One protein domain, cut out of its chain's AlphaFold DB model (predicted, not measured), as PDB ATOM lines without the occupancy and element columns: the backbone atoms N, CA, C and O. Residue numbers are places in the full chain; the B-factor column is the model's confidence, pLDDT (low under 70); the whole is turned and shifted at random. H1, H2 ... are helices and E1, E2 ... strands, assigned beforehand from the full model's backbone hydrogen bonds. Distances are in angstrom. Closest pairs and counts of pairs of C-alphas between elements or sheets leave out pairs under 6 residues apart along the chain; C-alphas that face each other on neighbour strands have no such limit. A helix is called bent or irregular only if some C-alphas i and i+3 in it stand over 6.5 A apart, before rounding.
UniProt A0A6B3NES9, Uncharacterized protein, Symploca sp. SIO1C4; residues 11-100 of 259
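AT A GLANCE: This is residues 11 to 100 of the 259 residues of an uncharacterized protein of Symploca sp. SIO1C4 (UniProt A0A6B3NES9). The long helix H4 runs the length of an elongated model, with H2 packed on it, running opposite ways; H1 packs on both near H4's last residues, and little H3 sits by its first. Strand E1 is over H2, away from H4. The 90 printed residues, mostly helix in order E1, H1, H2, H3, H4, are only just compact, close to loose: radius of gyration 14.4 A, spans 46 by 25 by 18 A.

HOW THE PARTS SIT: H4, residues 68 to 95, touches H2, residues 42 to 57, with residues 78 to 89 alone, at a shallow tilt of 32 degrees, only just short of steep; the closest C-alphas, Glu 57 and Gly 82, are 4.0 A apart. H1, residues 25 to 32, forms a helical hairpin with H2. H3, residues 62 to 66, and H4 only just touch, only at the corner, with 3 pairs of C-alphas within 8 A. E1, residues 15 to 17, pairs with no named strand. In H4, 19 of 24 O i to N i+4 pairs are within hydrogen-bond range; in H1, H2 and H3 every pair is.

IN THESE COORDINATES: H4 spans 36.7 A, from C-alpha 68 at (122.694, 103.964, 130.222) to C-alpha 95 at (90.931, 122.117, 127.277), with a kink of 60 degrees near residue 75; it is irregular, C-alphas 69 and 72 being 7.4 A apart. H2 spans 22.6 A.

THE WHOLE: The printed part has no cut, no link is long, and no printed residue is under 70 in pLDDT.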
ATOM      1  N   VAL A  11     116.003 126.963 121.375       85.50
ATOM      2  CA  VAL A  11     116.472 126.956 122.769       85.50
ATOM      3  C   VAL A  11     115.552 127.823 123.627       85.50
ATOM      4  O   VAL A  11     115.312 128.984 123.291       85.50
ATOM      5  N   ILE A  12     115.050 127.266 124.728       90.38
ATOM      6  CA  ILE A  12     114.217 127.941 125.732       90.38
ATOM      7  C   ILE A  12     114.866 127.694 127.091       90.38
ATOM      8  O   ILE A  12     115.032 126.552 127.500       90.38
ATOM      9  N   THR A  13     115.278 128.756 127.787       87.88
ATOM     10  CA  THR A  13     115.948 128.659 129.106       87.88
ATOM     11  C   THR A  13     117.166 127.710 129.115       87.88
ATOM     12  O   THR A  13     117.489 127.084 130.115       87.88
ATOM     13  N   GLY A  14     117.880 127.610 127.988       87.31
ATOM     14  CA  GLY A  14     119.045 126.725 127.848       87.31
ATOM     15  C   GLY A  14     118.713 125.260 127.539       87.31
ATOM     16  O   GLY A  14     119.633 124.463 127.389       87.31
ATOM     17  N   GLU A  15     117.434 124.915 127.394       91.31
ATOM     18  CA  GLU A  15     116.963 123.585 127.007       91.31
ATOM     19  C   GLU A  15     116.500 123.578 125.546       91.31
ATOM     20  O   GLU A  15     115.981 124.576 125.037       91.31
ATOM     21  N   ASN A  16     116.691 122.452 124.860       93.94
ATOM     22  CA  ASN A  16     116.184 122.273 123.505       93.94
ATOM     23  C   ASN A  16     114.657 122.092 123.522       93.94
ATOM     24  O   ASN A  16     114.089 121.506 124.443       93.94
ATOM     25  N   ALA A  17     114.000 122.595 122.485       96.44
ATOM     26  CA  ALA A  17     112.557 122.578 122.328       96.44
ATOM     27  C   ALA A  17     112.178 122.465 120.844       96.44
ATOM     28  O   ALA A  17     112.930 122.912 119.969       96.44
ATOM     29  N   VAL A  18     110.994 121.926 120.543       96.31
ATOM     30  CA  VAL A  18     110.464 121.939 119.171       96.31
ATOM     31  C   VAL A  18     110.012 123.357 118.801       96.31
ATOM     32  O   VAL A  18     109.578 124.108 119.677       96.31
ATOM     33  N   PRO A  19     110.076 123.793 117.534       96.25
ATOM     34  CA  PRO A  19     109.445 125.035 117.100       96.25
ATOM     35  C   PRO A  19     107.919 124.957 117.245       96.25
ATOM     36  O   PRO A  19     107.329 123.879 117.203       96.25
ATOM     37  N   VAL A  20     107.260 126.116 117.352       97.06
ATOM     38  CA  VAL A  20     105.790 126.200 117.459       97.06
ATOM     39  C   VAL A  20     105.100 125.459 116.309       97.06
ATOM     40  O   VAL A  20     104.115 124.773 116.540       97.06
ATOM     41  N   SER A  21     105.654 125.511 115.094       96.50
ATOM     42  CA  SER A  21     105.114 124.826 113.910       96.50
ATOM     43  C   SER A  21     105.036 123.297 114.028       96.50
ATOM     44  O   SER A  21     104.332 122.669 113.240       96.50
ATOM     45  N   GLN A  22     105.742 122.689 114.985       95.75
ATOM     46  CA  GLN A  22     105.691 121.248 115.246       95.75
ATOM     47  C   GLN A  22     104.676 120.865 116.334       95.75
ATOM     48  O   GLN A  22     104.314 119.691 116.440       95.75
ATOM     49  N   LEU A  23     104.155 121.831 117.098       98.00
ATOM     50  CA  LEU A  23     103.096 121.587 118.078       98.00
ATOM     51  C   LEU A  23     101.767 121.202 117.402       98.00
ATOM     52  O   LEU A  23     101.581 121.459 116.208       98.00
ATOM     53  N   PRO A  24     100.804 120.606 118.130       98.25
ATOM     54  CA  PRO A  24      99.433 120.462 117.641       98.25
ATOM     55  C   PRO A  24      98.826 121.803 117.214       98.25
ATOM     56  O   PRO A  24      99.149 122.838 117.797       98.25
ATOM     57  N   LEU A  25      97.913 121.771 116.235       98.00
ATOM     58  CA  LEU A  25      97.331 122.971 115.617       98.00
ATOM     59  C   LEU A  25      96.797 123.966 116.653       98.00
ATOM     60  O   LEU A  25      97.123 125.145 116.586       98.00
ATOM     61  N   VAL A  26      96.080 123.481 117.668       98.00
ATOM     62  CA  VAL A  26      95.524 124.329 118.729       98.00
ATOM     63  C   VAL A  26      96.582 125.178 119.448       98.00
ATOM     64  O   VAL A  26      96.331 126.334 119.764       98.00
ATOM     65  N   TRP A  27      97.798 124.666 119.660       98.12
ATOM     66  CA  TRP A  27      98.879 125.448 120.272       98.12
ATOM     67  C   TRP A  27      99.506 126.450 119.304       98.12
ATOM     68  O   TRP A  27      99.993 127.491 119.740       98.12
ATOM     69  N   GLN A  28      99.476 126.161 118.002       98.19
ATOM     70  CA  GLN A  28      99.878 127.118 116.971       98.19
ATOM     71  C   GLN A  28      98.889 128.287 116.914       98.19
ATOM     72  O   GLN A  28      99.313 129.439 116.924       98.19
ATOM     73  N   GLU A  29      97.587 127.994 116.959       97.81
ATOM     74  CA  GLU A  29      96.510 128.990 117.025       97.81
ATOM     75  C   GLU A  29      96.606 129.832 118.308       97.81
ATOM     76  O   GLU A  29      96.493 131.057 118.257       97.81
ATOM     77  N   ILE A  30      96.880 129.208 119.465       96.94
ATOM     78  CA  ILE A  30      97.138 129.926 120.728       96.94
ATOM     79  C   ILE A  30      98.349 130.856 120.581       96.94
ATOM     80  O   ILE A  30      98.289 132.010 121.000       96.94
ATOM     81  N   ALA A  31      99.434 130.393 119.955       96.62
ATOM     82  CA  ALA A  31     100.635 131.199 119.738       96.62
ATOM     83  C   ALA A  31     100.423 132.386 118.790       96.62
ATOM     84  O   ALA A  31     101.105 133.401 118.925       96.62
ATOM     85  N   GLN A  32      99.484 132.268 117.856       95.69
ATOM     86  CA  GLN A  32      99.106 133.333 116.924       95.69
ATOM     87  C   GLN A  32      98.029 134.272 117.496       95.69
ATOM     88  O   GLN A  32      97.774 135.327 116.922       95.69
ATOM     89  N   GLY A  33      97.427 133.926 118.641       93.44
ATOM     90  CA  GLY A  33      96.317 134.673 119.238       93.44
ATOM     91  C   GLY A  33      94.970 134.436 118.547       93.44
ATOM     92  O   GLY A  33      94.052 135.236 118.712       93.44
ATOM     93  N   GLU A  34      94.849 133.359 117.770       94.06
ATOM     94  CA  GLU A  34      93.640 133.003 117.016       94.06
ATOM     95  C   GLU A  34      92.677 132.128 117.835       94.06
ATOM     96  O   GLU A  34      91.463 132.170 117.631       94.06
ATOM     97  N   ALA A  35      93.194 131.363 118.802       92.06
ATOM     98  CA  ALA A  35      92.375 130.548 119.694       92.06
ATOM     99  C   ALA A  35      91.736 131.388 120.814       92.06
ATOM    100  O   ALA A  35      92.403 132.184 121.479       92.06
ATOM    101  N   SER A  36      90.449 131.152 121.094       93.75
ATOM    102  CA  SER A  36      89.739 131.789 122.211       93.75
ATOM    103  C   SER A  36      90.104 131.130 123.548       93.75
ATOM    104  O   SER A  36      89.370 130.302 124.083       93.75
ATOM    105  N   VAL A  37      91.274 131.474 124.084       93.38
ATOM    106  CA  VAL A  37      91.758 131.009 125.394       93.38
ATOM    107  C   VAL A  37      91.815 132.160 126.395       93.38
ATOM    108  O   VAL A  37      92.098 133.300 126.036       93.38
ATOM    109  N   GLY A  38      91.568 131.866 127.673       86.50
ATOM    110  CA  GLY A  38      91.665 132.859 128.751       86.50
ATOM    111  C   GLY A  38      93.035 132.923 129.438       86.50
ATOM    112  O   GLY A  38      93.171 133.610 130.449       86.50
ATOM    113  N   LEU A  39      94.029 132.179 128.934       90.81
ATOM    114  CA  LEU A  39      95.360 132.031 129.533       90.81
ATOM    115  C   LEU A  39      96.004 133.402 129.834       90.81
ATOM    116  O   LEU A  39      96.231 134.176 128.905       90.81
ATOM    117  N   PRO A  40      96.355 133.708 131.098       87.25
ATOM    118  CA  PRO A  40      96.895 135.022 131.458       87.25
ATOM    119  C   PRO A  40      98.314 135.278 130.925       87.25
ATOM    120  O   PRO A  40      98.696 136.428 130.738       87.25
ATOM    121  N   ASP A  41      99.089 134.220 130.675       88.75
ATOM    122  CA  ASP A  41     100.440 134.273 130.101       88.75
ATOM    123  C   ASP A  41     100.588 133.153 129.064       88.75
ATOM    124  O   ASP A  41     101.240 132.141 129.306       88.75
ATOM    125  N   ALA A  42      99.929 133.295 127.911       92.19
ATOM    126  CA  ALA A  42      99.946 132.264 126.871       92.19
ATOM    127  C   ALA A  42     101.374 131.894 126.424       92.19
ATOM    128  O   ALA A  42     101.644 130.729 126.132       92.19
ATOM    129  N   HIS A  43     102.305 132.857 126.434       94.06
ATOM    130  CA  HIS A  43     103.684 132.656 125.999       94.06
ATOM    131  C   HIS A  43     104.396 131.567 126.807       94.06
ATOM    132  O   HIS A  43     104.884 130.604 126.216       94.06
ATOM    133  N   SER A  44     104.379 131.653 128.141       93.38
ATOM    134  CA  SER A  44     105.033 130.645 128.986       93.38
ATOM    135  C   SER A  44     104.458 129.237 128.791       93.38
ATOM    136  O   SER A  44     105.174 128.248 128.920       93.38
ATOM    137  N   TYR A  45     103.166 129.119 128.475       95.38
ATOM    138  CA  TYR A  45     102.491 127.828 128.317       95.38
ATOM    139  C   TYR A  45     102.826 127.208 126.956       95.38
ATOM    140  O   TYR A  45     103.023 125.997 126.868       95.38
ATOM    141  N   ILE A  46     102.974 128.034 125.916       97.31
ATOM    142  CA  ILE A  46     103.503 127.604 124.617       97.31
ATOM    143  C   ILE A  46     104.937 127.102 124.783       97.31
ATOM    144  O   ILE A  46     105.257 126.020 124.306       97.31
ATOM    145  N   GLU A  47     105.790 127.836 125.500       97.38
ATOM    146  CA  GLU A  47     107.167 127.405 125.760       97.38
ATOM    147  C   GLU A  47     107.219 126.066 126.505       97.38
ATOM    148  O   GLU A  47     107.976 125.170 126.124       97.38
ATOM    149  N   MET A  48     106.356 125.879 127.509       97.88
ATOM    150  CA  MET A  48     106.195 124.584 128.171       97.88
ATOM    151  C   MET A  48     105.762 123.488 127.191       97.88
ATOM    152  O   MET A  48     106.305 122.388 127.258       97.88
ATOM    153  N   ALA A  49     104.823 123.755 126.280       98.25
ATOM    154  CA  ALA A  49     104.381 122.778 125.283       98.25
ATOM    155  C   ALA A  49     105.525 122.387 124.326       98.25
ATOM    156  O   ALA A  49     105.720 121.205 124.045       98.25
ATOM    157  N   GLN A  50     106.331 123.363 123.891       98.19
ATOM    158  CA  GLN A  50     107.521 123.140 123.059       98.19
ATOM    159  C   GLN A  50     108.562 122.257 123.762       98.19
ATOM    160  O   GLN A  50     109.120 121.343 123.152       98.19
ATOM    161  N   LEU A  51     108.812 122.514 125.048       98.12
ATOM    162  CA  LEU A  51     109.722 121.714 125.870       98.12
ATOM    163  C   LEU A  51     109.172 120.304 126.111       98.12
ATOM    164  O   LEU A  51     109.910 119.329 126.006       98.12
ATOM    165  N   PHE A  52     107.881 120.184 126.419       98.19
ATOM    166  CA  PHE A  52     107.235 118.908 126.711       98.19
ATOM    167  C   PHE A  52     107.260 117.962 125.506       98.19
ATOM    168  O   PHE A  52     107.693 116.817 125.644       98.19
ATOM    169  N   GLN A  53     106.870 118.457 124.323       98.00
ATOM    170  CA  GLN A  53     106.916 117.681 123.082       98.00
ATOM    171  C   GLN A  53     108.341 117.202 122.799       98.00
ATOM    172  O   GLN A  53     108.570 116.008 122.628       98.00
ATOM    173  N   TYR A  54     109.308 118.122 122.841       97.38
ATOM    174  CA  TYR A  54     110.704 117.809 122.557       97.38
ATOM    175  C   TYR A  54     111.280 116.770 123.522       97.38
ATOM    176  O   TYR A  54     111.909 115.809 123.085       97.38
ATOM    177  N   LYS A  55     111.048 116.921 124.833       96.44
ATOM    178  CA  LYS A  55     111.587 115.991 125.834       96.44
ATOM    179  C   LYS A  55     111.109 114.562 125.610       96.44
ATOM    180  O   LYS A  55     111.905 113.632 125.731       96.44
ATOM    181  N   LEU A  56     109.835 114.377 125.274       96.69
ATOM    182  CA  LEU A  56     109.281 113.048 125.030       96.69
ATOM    183  C   LEU A  56     109.676 112.494 123.653       96.69
ATOM    184  O   LEU A  56     110.070 111.333 123.580       96.69
ATOM    185  N   GLU A  57     109.692 113.316 122.599       95.94
ATOM    186  CA  GLU A  57     110.175 112.916 121.265       95.94
ATOM    187  C   GLU A  57     111.654 112.529 121.268       95.94
ATOM    188  O   GLU A  57     112.061 111.572 120.614       95.94
ATOM    189  N   MET A  58     112.481 113.234 122.034       95.25
ATOM    190  CA  MET A  58     113.921 112.995 122.081       95.25
ATOM    191  C   MET A  58     114.338 112.076 123.222       95.25
ATOM    192  O   MET A  58     115.539 111.879 123.414       95.25
ATOM    193  N   GLY A  59     113.389 111.529 123.991       93.75
ATOM    194  CA  GLY A  59     113.675 110.706 125.164       93.75
ATOM    195  C   GLY A  59     114.641 111.398 126.132       93.75
ATOM    196  O   GLY A  59     115.557 110.763 126.654       93.75
ATOM    197  N   GLU A  60     114.508 112.715 126.304       93.62
ATOM    198  CA  GLU A  60     115.251 113.508 127.289       93.62
ATOM    199  C   GLU A  60     114.539 113.434 128.641       93.62
ATOM    200  O   GLU A  60     113.950 114.393 129.142       93.62
ATOM    201  N   VAL A  61     114.590 112.232 129.205       91.56
ATOM    202  CA  VAL A  61     114.086 111.884 130.530       91.56
ATOM    203  C   VAL A  61     115.220 111.279 131.349       91.56
ATOM    204  O   VAL A  61     116.132 110.659 130.791       91.56
ATOM    205  N   ASP A  62     115.140 111.405 132.673       92.50
ATOM    206  CA  ASP A  62     116.196 110.936 133.580       92.50
ATOM    207  C   ASP A  62     116.501 109.441 133.406       92.50
ATOM    208  O   ASP A  62     117.654 109.039 133.517       92.50
ATOM    209  N   LEU A  63     115.510 108.636 132.993       93.94
ATOM    210  CA  LEU A  63     115.654 107.196 132.754       93.94
ATOM    211  C   LEU A  63     116.898 106.835 131.929       93.94
ATOM    212  O   LEU A  63     117.639 105.942 132.321       93.94
ATOM    213  N   PHE A  64     117.142 107.498 130.795       94.88
ATOM    214  CA  PHE A  64     118.258 107.129 129.911       94.88
ATOM    215  C   PHE A  64     119.604 107.703 130.361       94.88
ATOM    216  O   PHE A  64     120.644 107.182 129.962       94.88
ATOM    217  N   ASN A  65     119.587 108.742 131.199       90.81
ATOM    218  CA  ASN A  65     120.790 109.300 131.815       90.81
ATOM    219  C   ASN A  65     121.230 108.453 133.018       90.81
ATOM    220  O   ASN A  65     122.412 108.160 133.174       90.81
ATOM    221  N   GLU A  66     120.274 108.036 133.847       95.56
ATOM    222  CA  GLU A  66     120.501 107.241 135.056       95.56
ATOM    223  C   GLU A  66     120.691 105.750 134.762       95.56
ATOM    224  O   GLU A  66     121.344 105.047 135.533       95.56
ATOM    225  N   ARG A  67     120.147 105.264 133.638       96.38
ATOM    226  CA  ARG A  67     120.246 103.865 133.204       96.38
ATOM    227  C   ARG A  67     120.782 103.746 131.774       96.38
ATOM    228  O   ARG A  67     120.024 103.402 130.857       96.38
ATOM    229  N   PRO A  68     122.086 104.010 131.552       94.94
ATOM    230  CA  PRO A  68     122.694 103.964 130.222       94.94
ATOM    231  C   PRO A  68     122.541 102.607 129.523       94.94
ATOM    232  O   PRO A  68     122.522 102.546 128.295       94.94
ATOM    233  N   GLU A  69     122.382 101.512 130.276       97.62
ATOM    234  CA  GLU A  69     122.133 100.182 129.717       97.62
ATOM    235  C   GLU A  69     120.825 100.107 128.911       97.62
ATOM    236  O   GLU A  69     120.703  99.284 128.003       97.62
ATOM    237  N   LEU A  70     119.864 100.998 129.184       97.38
ATOM    238  CA  LEU A  70     118.587 101.093 128.477       97.38
ATOM    239  C   LEU A  70     118.640 102.003 127.242       97.38
ATOM    240  O   LEU A  70     117.628 102.133 126.557       97.38
ATOM    241  N   ALA A  71     119.785 102.609 126.906       95.50
ATOM    242  CA  ALA A  71     119.898 103.554 125.787       95.50
ATOM    243  C   ALA A  71     119.427 102.970 124.441       95.50
ATOM    244  O   ALA A  71     118.884 103.687 123.604       95.50
ATOM    245  N   HIS A  72     119.571 101.657 124.248       96.75
ATOM    246  CA  HIS A  72     119.087 100.952 123.060       96.75
ATOM    247  C   HIS A  72     117.550 100.956 122.915       96.75
ATOM    248  O   HIS A  72     117.052 100.774 121.809       96.75
ATOM    249  N   LEU A  73     116.799 101.187 124.000       97.56
ATOM    250  CA  LEU A  73     115.333 101.308 124.003       97.56
ATOM    251  C   LEU A  73     114.850 102.739 123.743       97.56
ATOM    252  O   LEU A  73     113.659 102.948 123.507       97.56
ATOM    253  N   LYS A  74     115.757 103.724 123.770       97.00
ATOM    254  CA  LYS A  74     115.427 105.139 123.590       97.00
ATOM    255  C   LYS A  74     114.651 105.424 122.297       97.00
ATOM    256  O   LYS A  74     113.665 106.142 122.398       97.00
ATOM    257  N   PRO A  75     114.980 104.840 121.127       97.31
ATOM    258  CA  PRO A  75     114.194 105.066 119.911       97.31
ATOM    259  C   PRO A  75     112.724 104.638 120.041       97.31
ATOM    260  O   PRO A  75     111.837 105.400 119.677       97.31
ATOM    261  N   ALA A  76     112.460 103.459 120.615       97.06
ATOM    262  CA  ALA A  76     111.096 102.959 120.804       97.06
ATOM    263  C   ALA A  76     110.319 103.787 121.840       97.06
ATOM    264  O   ALA A  76     109.131 104.054 121.666       97.06
ATOM    265  N   PHE A  77     110.998 104.227 122.906       96.19
ATOM    266  CA  PHE A  77     110.430 105.179 123.858       96.19
ATOM    267  C   PHE A  77     110.057 106.492 123.167       96.19
ATOM    268  O   PHE A  77     108.928 106.942 123.303       96.19
ATOM    269  N   SER A  78     110.997 107.078 122.425       97.12
ATOM    270  CA  SER A  78     110.848 108.346 121.708       97.12
ATOM    271  C   SER A  78     109.677 108.335 120.729       97.12
ATOM    272  O   SER A  78     108.911 109.291 120.681       97.12
ATOM    273  N   GLU A  79     109.509 107.246 119.980       96.81
ATOM    274  CA  GLU A  79     108.397 107.081 119.044       96.81
ATOM    275  C   GLU A  79     107.046 107.057 119.775       96.81
ATOM    276  O   GLU A  79     106.164 107.868 119.486       96.81
ATOM    277  N   LEU A  80     106.904 106.184 120.779       97.12
ATOM    278  CA  LEU A  80     105.660 106.046 121.536       97.12
ATOM    279  C   LEU A  80     105.325 107.320 122.322       97.12
ATOM    280  O   LEU A  80     104.218 107.848 122.228       97.12
ATOM    281  N   PHE A  81     106.269 107.821 123.120       97.12
ATOM    282  CA  PHE A  81     106.028 108.971 123.982       97.12
ATOM    283  C   PHE A  81     105.989 110.287 123.213       97.12
ATOM    284  O   PHE A  81     105.270 111.181 123.646       97.12
ATOM    285  N   GLY A  82     106.657 110.407 122.063       97.19
ATOM    286  CA  GLY A  82     106.471 111.540 121.156       97.19
ATOM    287  C   GLY A  82     105.029 111.639 120.650       97.19
ATOM    288  O   GLY A  82     104.432 112.720 120.671       97.19
ATOM    289  N   GLN A  83     104.416 110.503 120.291       97.69
ATOM    290  CA  GLN A  83     102.996 110.459 119.934       97.69
ATOM    291  C   GLN A  83     102.097 110.804 121.133       97.69
ATOM    292  O   GLN A  83     101.226 111.667 121.017       97.69
ATOM    293  N   LEU A  84     102.327 110.188 122.298       97.88
ATOM    294  CA  LEU A  84     101.535 110.470 123.504       97.88
ATOM    295  C   LEU A  84     101.677 111.931 123.957       97.88
ATOM    296  O   LEU A  84     100.712 112.506 124.463       97.88
ATOM    297  N   ALA A  85     102.840 112.555 123.751       98.12
ATOM    298  CA  ALA A  85     103.050 113.975 124.004       98.12
ATOM    299  C   ALA A  85     102.161 114.833 123.106       98.12
ATOM    300  O   ALA A  85     101.471 115.730 123.593       98.12
ATOM    301  N   ARG A  86     102.105 114.497 121.811       98.38
ATOM    302  CA  ARG A  86     101.289 115.216 120.833       98.38
ATOM    303  C   ARG A  86      99.806 115.138 121.183       98.38
ATOM    304  O   ARG A  86      99.146 116.171 121.215       98.38
ATOM    305  N   GLU A  87      99.310 113.945 121.512       97.75
ATOM    306  CA  GLU A  87      97.926 113.725 121.963       97.75
ATOM    307  C   GLU A  87      97.609 114.495 123.253       97.75
ATOM    308  O   GLU A  87      96.544 115.094 123.387       97.75
ATOM    309  N   THR A  88      98.546 114.501 124.204       98.25
ATOM    310  CA  THR A  88      98.419 115.243 125.467       98.25
ATOM    311  C   THR A  88      98.273 116.735 125.208       98.25
ATOM    312  O   THR A  88      97.370 117.381 125.741       98.25
ATOM    313  N   LEU A  89      99.162 117.291 124.384       98.50
ATOM    314  CA  LEU A  89      99.141 118.704 124.045       98.50
ATOM    315  C   LEU A  89      97.887 119.045 123.239       98.50
ATOM    316  O   LEU A  89      97.265 120.064 123.510       98.50
ATOM    317  N   GLU A  90      97.460 118.204 122.303       98.19
ATOM    318  CA  GLU A  90      96.217 118.426 121.564       98.19
ATOM    319  C   GLU A  90      95.001 118.469 122.496       98.19
ATOM    320  O   GLU A  90      94.186 119.390 122.395       98.19
ATOM    321  N   PHE A  91      94.912 117.539 123.454       97.38
ATOM    322  CA  PHE A  91      93.865 117.555 124.471       97.38
ATOM    323  C   PHE A  91      93.904 118.851 125.289       97.38
ATOM    324  O   PHE A  91      92.942 119.616 125.274       97.38
ATOM    325  N   TYR A  92      95.020 119.140 125.968       97.31
ATOM    326  CA  TYR A  92      95.081 120.274 126.894       97.31
ATOM    327  C   TYR A  92      95.024 121.630 126.193       97.31
ATOM    328  O   TYR A  92      94.470 122.570 126.752       97.31
ATOM    329  N   GLY A  93      95.534 121.743 124.966       97.19
ATOM    330  CA  GLY A  93      95.386 122.960 124.172       97.19
ATOM    331  C   GLY A  93      93.915 123.268 123.891       97.19
ATOM    332  O   GLY A  93      93.494 124.416 124.017       97.19
ATOM    333  N   ASN A  94      93.107 122.246 123.585       97.38
ATOM    334  CA  ASN A  94      91.657 122.410 123.493       97.38
ATOM    335  C   ASN A  94      91.025 122.666 124.867       97.38
ATOM    336  O   ASN A  94      90.169 123.534 124.985       97.38
ATOM    337  N   ASP A  95      91.470 121.982 125.917       96.50
ATOM    338  CA  ASP A  95      90.931 122.117 127.277       96.50
ATOM    339  C   ASP A  95      91.123 123.527 127.882       96.50
ATOM    340  O   ASP A  95      90.403 123.917 128.798       96.50
ATOM    341  N   PHE A  96      92.058 124.328 127.354       97.00
ATOM    342  CA  PHE A  96      92.241 125.743 127.716       97.00
ATOM    343  C   PHE A  96      91.315 126.722 126.973       97.00
ATOM    344  O   PHE A  96      91.308 127.918 127.292       97.00
ATOM    345  N   LYS A  97      90.530 126.262 125.994       97.12
ATOM    346  CA  LYS A  97      89.562 127.114 125.290       97.12
ATOM    347  C   LYS A  97      88.414 127.510 126.213       97.12
ATOM    348  O   LYS A  97      87.903 126.685 126.971       97.12
ATOM    349  N   VAL A  98      88.007 128.779 126.153       96.94
ATOM    350  CA  VAL A  98      87.032 129.384 127.080       96.94
ATOM    351  C   VAL A  98      85.710 128.614 127.095       96.94
ATOM    352  O   VAL A  98      85.115 128.443 128.158       96.94
ATOM    353  N   GLU A  99      85.265 128.105 125.948       96.56
ATOM    354  CA  GLU A  99      84.026 127.339 125.814       96.56
ATOM    355  C   GLU A  99      84.002 126.017 126.595       96.56
ATOM    356  O   GLU A  99      82.916 125.525 126.901       96.56
ATOM    357  N   ASN A 100      85.166 125.461 126.951       96.00
ATOM    358  CA  ASN A 100      85.261 124.193 127.677       96.00
ATOM    359  C   ASN A 100      85.149 124.366 129.199       96.00
ATOM    360  O   ASN A 100      84.945 123.386 129.928       96.00
TER     361      ASN A 100